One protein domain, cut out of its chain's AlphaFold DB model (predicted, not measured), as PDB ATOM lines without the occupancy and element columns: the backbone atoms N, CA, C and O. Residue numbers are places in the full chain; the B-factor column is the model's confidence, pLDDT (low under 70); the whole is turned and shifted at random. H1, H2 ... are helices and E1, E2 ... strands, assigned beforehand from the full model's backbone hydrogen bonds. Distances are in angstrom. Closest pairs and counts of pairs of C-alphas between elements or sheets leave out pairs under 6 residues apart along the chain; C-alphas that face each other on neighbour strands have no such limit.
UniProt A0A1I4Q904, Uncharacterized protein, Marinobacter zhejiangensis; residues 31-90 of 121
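This is residues 31 to 90 of the 121 residues of an uncharacterized protein of Marinobacter zhejiangensis (UniProt A0A1I4Q904). A sheet of three strands has one long helix, H2, packed on one face; past it, residues 74 to 81 stick out of the body. The 60 printed residues hold two named helices and three strands, H1 E1 E2 E3 H2; the antiparallel sheet, E1 - E2 - E3, is a meander, its strands paired in chain order. It is mixed, two-layered and compact, radius of gyration of the C-alphas 11.2 A, spanning 34 by 25 by 18 A.

E2, residues 42 to 45, forms hairpins with E1, residues 36 to 39, and E3, residues 53 to 56. Within hydrogen-bond range are N 37 and O 44, 2.8 A, and N 45 and O 53, 2.8 A. H2, residues 59 to 73, with every O i to N i+4 pair within range, is over E2 and E3, height over the sheet 7.3 A; its closest C-alpha pair with E3 is Ala 62 and Phe 56, 5.4 A. H1, residues 32 to 35, only grazes the sheet.

H1 begins at C-alpha 32 (437.754, 344.465, 308.792). E1 measures 10.2 A, E2 10.4 A, E3 8.4 A; H2, 21.2 A, ends at C-alpha 73 (427.688, 339.080, 320.957).

The printed part has no cut and no long link. pLDDT is under 70 at residues 49 to 51 and 74 to 90.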
ATOM      1  N   ASP A  31     434.361 344.388 305.967       70.50
ATOM      2  CA  ASP A  31     435.224 345.561 306.107       70.50
ATOM      3  C   ASP A  31     436.013 345.542 307.424       70.50
ATOM      4  O   ASP A  31     435.885 346.417 308.280       70.50
ATOM      5  N   ILE A  32     436.838 344.508 307.633       74.81
ATOM      6  CA  ILE A  32     437.754 344.465 308.792       74.81
ATOM      7  C   ILE A  32     438.648 345.710 308.806       74.81
ATOM      8  O   ILE A  32     438.833 346.311 309.860       74.81
ATOM      9  N   ASP A  33     439.159 346.124 307.645       76.88
ATOM     10  CA  ASP A  33     440.032 347.293 307.526       76.88
ATOM     11  C   ASP A  33     439.323 348.618 307.854       76.88
ATOM     12  O   ASP A  33     439.926 349.453 308.520       76.88
ATOM     13  N   GLU A  34     438.043 348.806 307.510       81.06
ATOM     14  CA  GLU A  34     437.302 350.026 307.901       81.06
ATOM     15  C   GLU A  34     436.969 350.064 309.398       81.06
ATOM     16  O   GLU A  34     436.695 351.121 309.975       81.06
ATOM     17  N   ARG A  35     436.963 348.892 310.037       80.94
ATOM     18  CA  ARG A  35     436.677 348.745 311.463       80.94
ATOM     19  C   ARG A  35     437.928 348.850 312.321       80.94
ATOM     20  O   ARG A  35     437.785 349.008 313.529       80.94
ATOM     21  N   LEU A  36     439.122 348.779 311.741       83.56
ATOM     22  CA  LEU A  36     440.377 348.988 312.451       83.56
ATOM     23  C   LEU A  36     440.687 350.483 312.555       83.56
ATOM     24  O   LEU A  36     440.591 351.233 311.589       83.56
ATOM     25  N   LEU A  37     441.099 350.911 313.741       81.94
ATOM     26  CA  LEU A  37     441.552 352.267 314.015       81.94
ATOM     27  C   LEU A  37     442.966 352.223 314.581       81.94
ATOM     28  O   LEU A  37     443.324 351.287 315.298       81.94
ATOM     29  N   VAL A  38     443.743 353.264 314.298       84.38
ATOM     30  CA  VAL A  38     445.064 353.469 314.894       84.38
ATOM     31  C   VAL A  38     445.097 354.857 315.509       84.38
ATOM     32  O   VAL A  38     444.985 355.851 314.794       84.38
ATOM     33  N   GLU A  39     445.275 354.921 316.824       79.69
ATOM     34  CA  GLU A  39     445.444 356.168 317.573       79.69
ATOM     35  C   GLU A  39     446.657 356.029 318.490       79.69
ATOM     36  O   GLU A  39     446.834 354.995 319.126       79.69
ATOM     37  N   GLU A  40     447.533 357.036 318.519       81.12
ATOM     38  CA  GLU A  40     448.707 357.080 319.413       81.12
ATOM     39  C   GLU A  40     449.590 355.808 319.397       81.12
ATOM     40  O   GLU A  40     450.196 355.428 320.396       81.12
ATOM     41  N   SER A  41     449.724 355.160 318.233       78.88
ATOM     42  CA  SER A  41     450.443 353.878 318.040       78.88
ATOM     43  C   SER A  41     449.779 352.649 318.675       78.88
ATOM     44  O   SER A  41     450.409 351.598 318.790       78.88
ATOM     45  N   GLN A  42     448.509 352.754 319.054       77.44
ATOM     46  CA  GLN A  42     447.688 351.662 319.561       77.44
ATOM     47  C   GLN A  42     446.589 351.313 318.557       77.44
ATOM     48  O   GLN A  42     446.085 352.174 317.834       77.44
ATOM     49  N   TRP A  43     446.225 350.034 318.506       79.50
ATOM     50  CA  TRP A  43     445.183 349.541 317.615       79.50
ATOM     51  C   TRP A  43     443.846 349.456 318.341       79.50
ATOM     52  O   TRP A  43     443.773 348.993 319.477       79.50
ATOM     53  N   PHE A  44     442.775 349.845 317.666       79.44
ATOM     54  CA  PHE A  44     441.411 349.724 318.167       79.44
ATOM     55  C   PHE A  44     440.493 349.160 317.091       79.44
ATOM     56  O   PHE A  44     440.830 349.109 315.909       79.44
ATOM     57  N   VAL A  45     439.313 348.732 317.517       82.81
ATOM     58  CA  VAL A  45     438.290 348.143 316.661       82.81
ATOM     59  C   VAL A  45     436.959 348.836 316.908       82.81
ATOM     60  O   VAL A  45     436.517 348.944 318.049       82.81
ATOM     61  N   ARG A  46     436.268 349.232 315.840       79.94
ATOM     62  CA  ARG A  46     434.874 349.679 315.890       79.94
ATOM     63  C   ARG A  46     433.922 348.494 315.840       79.94
ATOM     64  O   ARG A  46     434.000 347.642 314.942       79.94
ATOM     65  N   THR A  47     432.969 348.449 316.761       76.31
ATOM     66  CA  THR A  47     431.834 347.521 316.700       76.31
ATOM     67  C   THR A  47     430.509 348.273 316.749       76.31
ATOM     68  O   THR A  47     430.498 349.487 316.938       76.31
ATOM     69  N   ARG A  48     429.389 347.601 316.450       71.56
ATOM     70  CA  ARG A  48     428.070 348.263 316.485       71.56
ATOM     71  C   ARG A  48     427.653 348.561 317.930       71.56
ATOM     72  O   ARG A  48     426.850 349.451 318.178       71.56
ATOM     73  N   GLU A  49     428.200 347.791 318.857       68.44
ATOM     74  CA  GLU A  49     427.858 347.699 320.266       68.44
ATOM     75  C   GLU A  49     428.850 348.480 321.128       68.44
ATOM     76  O   GLU A  49     428.481 349.030 322.162       68.44
ATOM     77  N   VAL A  50     430.114 348.538 320.698       66.19
ATOM     78  CA  VAL A  50     431.191 349.265 321.365       66.19
ATOM     79  C   VAL A  50     431.853 350.199 320.345       66.19
ATOM     80  O   VAL A  50     432.477 349.717 319.394       66.19
ATOM     81  N   PRO A  51     431.764 351.530 320.542       64.31
ATOM     82  CA  PRO A  51     432.345 352.511 319.623       64.31
ATOM     83  C   PRO A  51     433.850 352.312 319.412       64.31
ATOM     84  O   PRO A  51     434.354 352.532 318.311       64.31
ATOM     85  N   GLN A  52     434.556 351.861 320.457       72.50
ATOM     86  CA  GLN A  52     435.997 351.640 320.449       72.50
ATOM     87  C   GLN A  52     436.392 350.488 321.387       72.50
ATOM     88  O   GLN A  52     436.329 350.602 322.610       72.50
ATOM     89  N   LEU A  53     436.793 349.356 320.808       77.31
ATOM     90  CA  LEU A  53     437.318 348.182 321.505       77.31
ATOM     91  C   LEU A  53     438.853 348.171 321.404       77.31
ATOM     92  O   LEU A  53     439.390 348.297 320.308       77.31
ATOM     93  N   GLY A  54     439.551 348.022 322.531       80.81
ATOM     94  CA  GLY A  54     441.016 348.082 322.629       80.81
ATOM     95  C   GLY A  54     441.479 348.755 323.933       80.81
ATOM     96  O   GLY A  54     440.681 348.882 324.865       80.81
ATOM     97  N   PRO A  55     442.739 349.209 324.041       77.25
ATOM     98  CA  PRO A  55     443.786 349.188 323.017       77.25
ATOM     99  C   PRO A  55     444.386 347.791 322.799       77.25
ATOM    100  O   PRO A  55     444.517 347.009 323.737       77.25
ATOM    101  N   PHE A  56     444.800 347.513 321.566       81.19
ATOM    102  CA  PHE A  56     445.551 346.327 321.156       81.19
ATOM    103  C   PHE A  56     446.978 346.723 320.758       81.19
ATOM    104  O   PHE A  56     447.208 347.794 320.184       81.19
ATOM    105  N   GLY A  57     447.950 345.861 321.056       76.06
ATOM    106  CA  GLY A  57     449.366 346.107 320.778       76.06
ATOM    107  C   GLY A  57     449.753 345.882 319.316       76.06
ATOM    108  O   GLY A  57     450.824 346.308 318.889       76.06
ATOM    109  N   SER A  58     448.898 345.222 318.532       82.06
ATOM    110  CA  SER A  58     449.144 344.949 317.114       82.06
ATOM    111  C   SER A  58     447.851 344.826 316.308       82.06
ATOM    112  O   SER A  58     446.771 344.594 316.856       82.06
ATOM    113  N   ARG A  59     447.973 344.935 314.980       82.19
ATOM    114  CA  ARG A  59     446.859 344.754 314.041       82.19
ATOM    115  C   ARG A  59     446.229 343.366 314.161       82.19
ATOM    116  O   ARG A  59     445.011 343.264 314.215       82.19
ATOM    117  N   ASP A  60     447.037 342.308 314.225       80.06
ATOM    118  CA  ASP A  60     446.551 340.926 314.353       80.06
ATOM    119  C   ASP A  60     445.791 340.691 315.663       80.06
ATOM    120  O   ASP A  60     444.781 339.982 315.694       80.06
ATOM    121  N   GLU A  61     446.238 341.331 316.743       75.69
ATOM    122  CA  GLU A  61     445.558 341.291 318.035       75.69
ATOM    123  C   GLU A  61     444.211 342.025 317.984       75.69
ATOM    124  O   GLU A  61     443.209 341.502 318.468       75.69
ATOM    125  N   ALA A  62     444.152 343.176 317.308       81.50
ATOM    126  CA  ALA A  62     442.906 343.903 317.080       81.50
ATOM    127  C   ALA A  62     441.913 343.098 316.237       81.50
ATOM    128  O   ALA A  62     440.744 342.972 316.598       81.50
ATOM    129  N   ILE A  63     442.376 342.474 315.155       82.44
ATOM    130  CA  ILE A  63     441.547 341.592 314.327       82.44
ATOM    131  C   ILE A  63     441.009 340.429 315.168       82.44
ATOM    132  O   ILE A  63     439.810 340.157 315.153       82.44
ATOM    133  N   SER A  64     441.866 339.779 315.955       78.56
ATOM    134  CA  SER A  64     441.461 338.682 316.840       78.56
ATOM    135  C   SER A  64     440.420 339.134 317.873       78.56
ATOM    136  O   SER A  64     439.416 338.450 318.081       78.56
ATOM    137  N   GLY A  65     440.604 340.321 318.458       78.00
ATOM    138  CA  GLY A  65     439.647 340.939 319.373       78.00
ATOM    139  C   GLY A  65     438.300 341.249 318.714       78.00
ATOM    140  O   GLY A  65     437.255 341.006 319.317       78.00
ATOM    141  N   LEU A  66     438.300 341.711 317.458       80.81
ATOM    142  CA  LEU A  66     437.084 341.917 316.667       80.81
ATOM    143  C   LEU A  66     436.313 340.605 316.470       80.81
ATOM    144  O   LEU A  66     435.108 340.556 316.724       80.81
ATOM    145  N   TYR A  67     436.998 339.541 316.041       77.06
ATOM    146  CA  TYR A  67     436.384 338.225 315.843       77.06
ATOM    147  C   TYR A  67     435.771 337.691 317.134       77.06
ATOM    148  O   TYR A  67     434.614 337.267 317.143       77.06
ATOM    149  N   GLN A  68     436.519 337.763 318.234       75.88
ATOM    150  CA  GLN A  68     436.046 337.302 319.532       75.88
ATOM    151  C   GLN A  68     434.842 338.115 320.016       75.88
ATOM    152  O   GLN A  68     433.893 337.548 320.556       75.88
ATOM    153  N   HIS A  69     434.843 339.432 319.800       77.62
ATOM    154  CA  HIS A  69     433.716 340.292 320.143       77.62
ATOM    155  C   HIS A  69     432.449 339.902 319.377       77.62
ATOM    156  O   HIS A  69     431.404 339.694 319.989       77.62
ATOM    157  N   VAL A  70     432.544 339.754 318.053       76.62
ATOM    158  CA  VAL A  70     431.414 339.332 317.211       76.62
ATOM    159  C   VAL A  70     430.911 337.948 317.625       76.62
ATOM    160  O   VAL A  70     429.705 337.720 317.680       76.62
ATOM    161  N   GLU A  71     431.811 337.022 317.962       74.38
ATOM    162  CA  GLU A  71     431.424 335.693 318.431       74.38
ATOM    163  C   GLU A  71     430.679 335.744 319.772       74.38
ATOM    164  O   GLU A  71     429.666 335.068 319.933       74.38
ATOM    165  N   LEU A  72     431.148 336.554 320.724       71.31
ATOM    166  CA  LEU A  72     430.514 336.713 322.034       71.31
ATOM    167  C   LEU A  72     429.118 337.330 321.926       71.31
ATOM    168  O   LEU A  72     428.188 336.826 322.550       71.31
ATOM    169  N   TRP A  73     428.965 338.383 321.124       71.50
ATOM    170  CA  TRP A  73     427.688 339.080 320.957       71.50
ATOM    171  C   TRP A  73     426.662 338.296 320.136       71.50
ATOM    172  O   TRP A  73     425.463 338.502 320.292       71.50
ATOM    173  N   ASN A  74     427.114 337.342 319.321       66.62
ATOM    174  CA  ASN A  74     426.237 336.416 318.608       66.62
ATOM    175  C   ASN A  74     425.789 335.208 319.450       66.62
ATOM    176  O   ASN A  74     425.010 334.382 318.965       66.62
ATOM    177  N   ARG A  75     426.263 335.064 320.695       65.88
ATOM    178  CA  ARG A  75     425.783 334.013 321.603       65.88
ATOM    179  C   ARG A  75     424.517 334.468 322.325       65.88
ATOM    180  O   ARG A  75     424.422 335.589 322.804       65.88
ATOM    181  N   THR A  76     423.558 333.552 322.454       56.22
ATOM    182  CA  THR A  76     422.331 333.756 323.247       56.22
ATOM    183  C   THR A  76     422.623 333.846 324.748       56.22
ATOM    184  O   THR A  76     421.857 334.447 325.493       56.22
ATOM    185  N   GLU A  77     423.751 333.283 325.185       51.81
ATOM    186  CA  GLU A  77     424.231 333.335 326.562       51.81
ATOM    187  C   GLU A  77     425.646 333.919 326.580       51.81
ATOM    188  O   GLU A  77     426.581 333.353 326.002       51.81
ATOM    189  N   LEU A  78     425.801 335.069 327.236       56.34
ATOM    190  CA  LEU A  78     427.111 335.667 327.457       56.34
ATOM    191  C   LEU A  78     427.859 334.846 328.519       56.34
ATOM    192  O   LEU A  78     427.289 334.554 329.575       56.34
ATOM    193  N   PRO A  79     429.132 334.473 328.291       52.88
ATOM    194  CA  PRO A  79     429.927 333.847 329.336       52.88
ATOM    195  C   PRO A  79     430.065 334.803 330.527       52.88
ATOM    196  O   PRO A  79     430.284 336.000 330.351       52.88
ATOM    197  N   ALA A  80     429.978 334.261 331.747       52.88
ATOM    198  CA  ALA A  80     430.032 335.025 333.002       52.88
ATOM    199  C   ALA A  80     431.315 335.864 333.175       52.88
ATOM    200  O   ALA A  80     431.365 336.769 334.004       52.88
ATOM    201  N   ILE A  81     432.357 335.558 332.400       50.47
ATOM    202  CA  ILE A  81     433.626 336.276 332.356       50.47
ATOM    203  C   ILE A  81     433.970 336.445 330.875       50.47
ATOM    204  O   ILE A  81     434.226 335.455 330.192       50.47
ATOM    205  N   ILE A  82     433.958 337.683 330.374       54.06
ATOM    206  CA  ILE A  82     434.440 338.010 329.027       54.06
ATOM    207  C   ILE A  82     435.965 338.176 329.132       54.06
ATOM    208  O   ILE A  82     436.410 339.193 329.662       54.06
ATOM    209  N   PRO A  83     436.788 337.214 328.669       45.25
ATOM    210  CA  PRO A  83     438.217 337.171 329.005       45.25
ATOM    211  C   PRO A  83     439.058 338.265 328.336       45.25
ATOM    212  O   PRO A  83     440.230 338.410 328.660       45.25
ATOM    213  N   PHE A  84     438.477 338.998 327.385       47.28
ATOM    214  CA  PHE A  84     439.205 339.883 326.472       47.28
ATOM    215  C   PHE A  84     438.669 341.315 326.424       47.28
ATOM    216  O   PHE A  84     439.045 342.095 325.556       47.28
ATOM    217  N   MET A  85     437.794 341.678 327.360       49.25
ATOM    218  CA  MET A  85     437.589 343.084 327.682       49.25
ATOM    219  C   MET A  85     438.595 343.406 328.784       49.25
ATOM    220  O   MET A  85     438.328 343.067 329.942       49.25
ATOM    221  N   PRO A  86     439.771 343.991 328.483       44.12
ATOM    222  CA  PRO A  86     440.559 344.564 329.559       44.12
ATOM    223  C   PRO A  86     439.648 345.566 330.273       44.12
ATOM    224  O   PRO A  86     438.870 346.261 329.629       44.12
ATOM    225  N   ALA A  87     439.702 345.656 331.601       45.34
ATOM    226  CA  ALA A  87     438.855 346.595 332.348       45.34
ATOM    227  C   ALA A  87     439.003 348.063 331.872       45.34
ATOM    228  O   ALA A  87     438.182 348.904 332.222       45.34
ATOM    229  N   SER A  88     440.020 348.351 331.049       44.97
ATOM    230  CA  SER A  88     440.243 349.601 330.325       44.97
ATOM    231  C   SER A  88     439.296 349.866 329.142       44.97
ATOM    232  O   SER A  88     439.196 351.022 328.750       44.97
ATOM    233  N   THR A  89     438.596 348.871 328.573       50.91
ATOM    234  CA  THR A  89     437.555 349.111 327.544       50.91
ATOM    235  C   THR A  89     436.269 349.662 328.142       50.91
ATOM    236  O   THR A  89     435.481 350.305 327.453       50.91
ATOM    237  N   VAL A  90     436.040 349.429 329.435       56.97
ATOM    238  CA  VAL A  90     434.932 350.037 330.168       56.97
ATOM    239  C   VAL A  90     435.435 351.363 330.715       56.97
ATOM    240  O   VAL A  90     435.889 351.456 331.856       56.97
TER     241      VAL A  90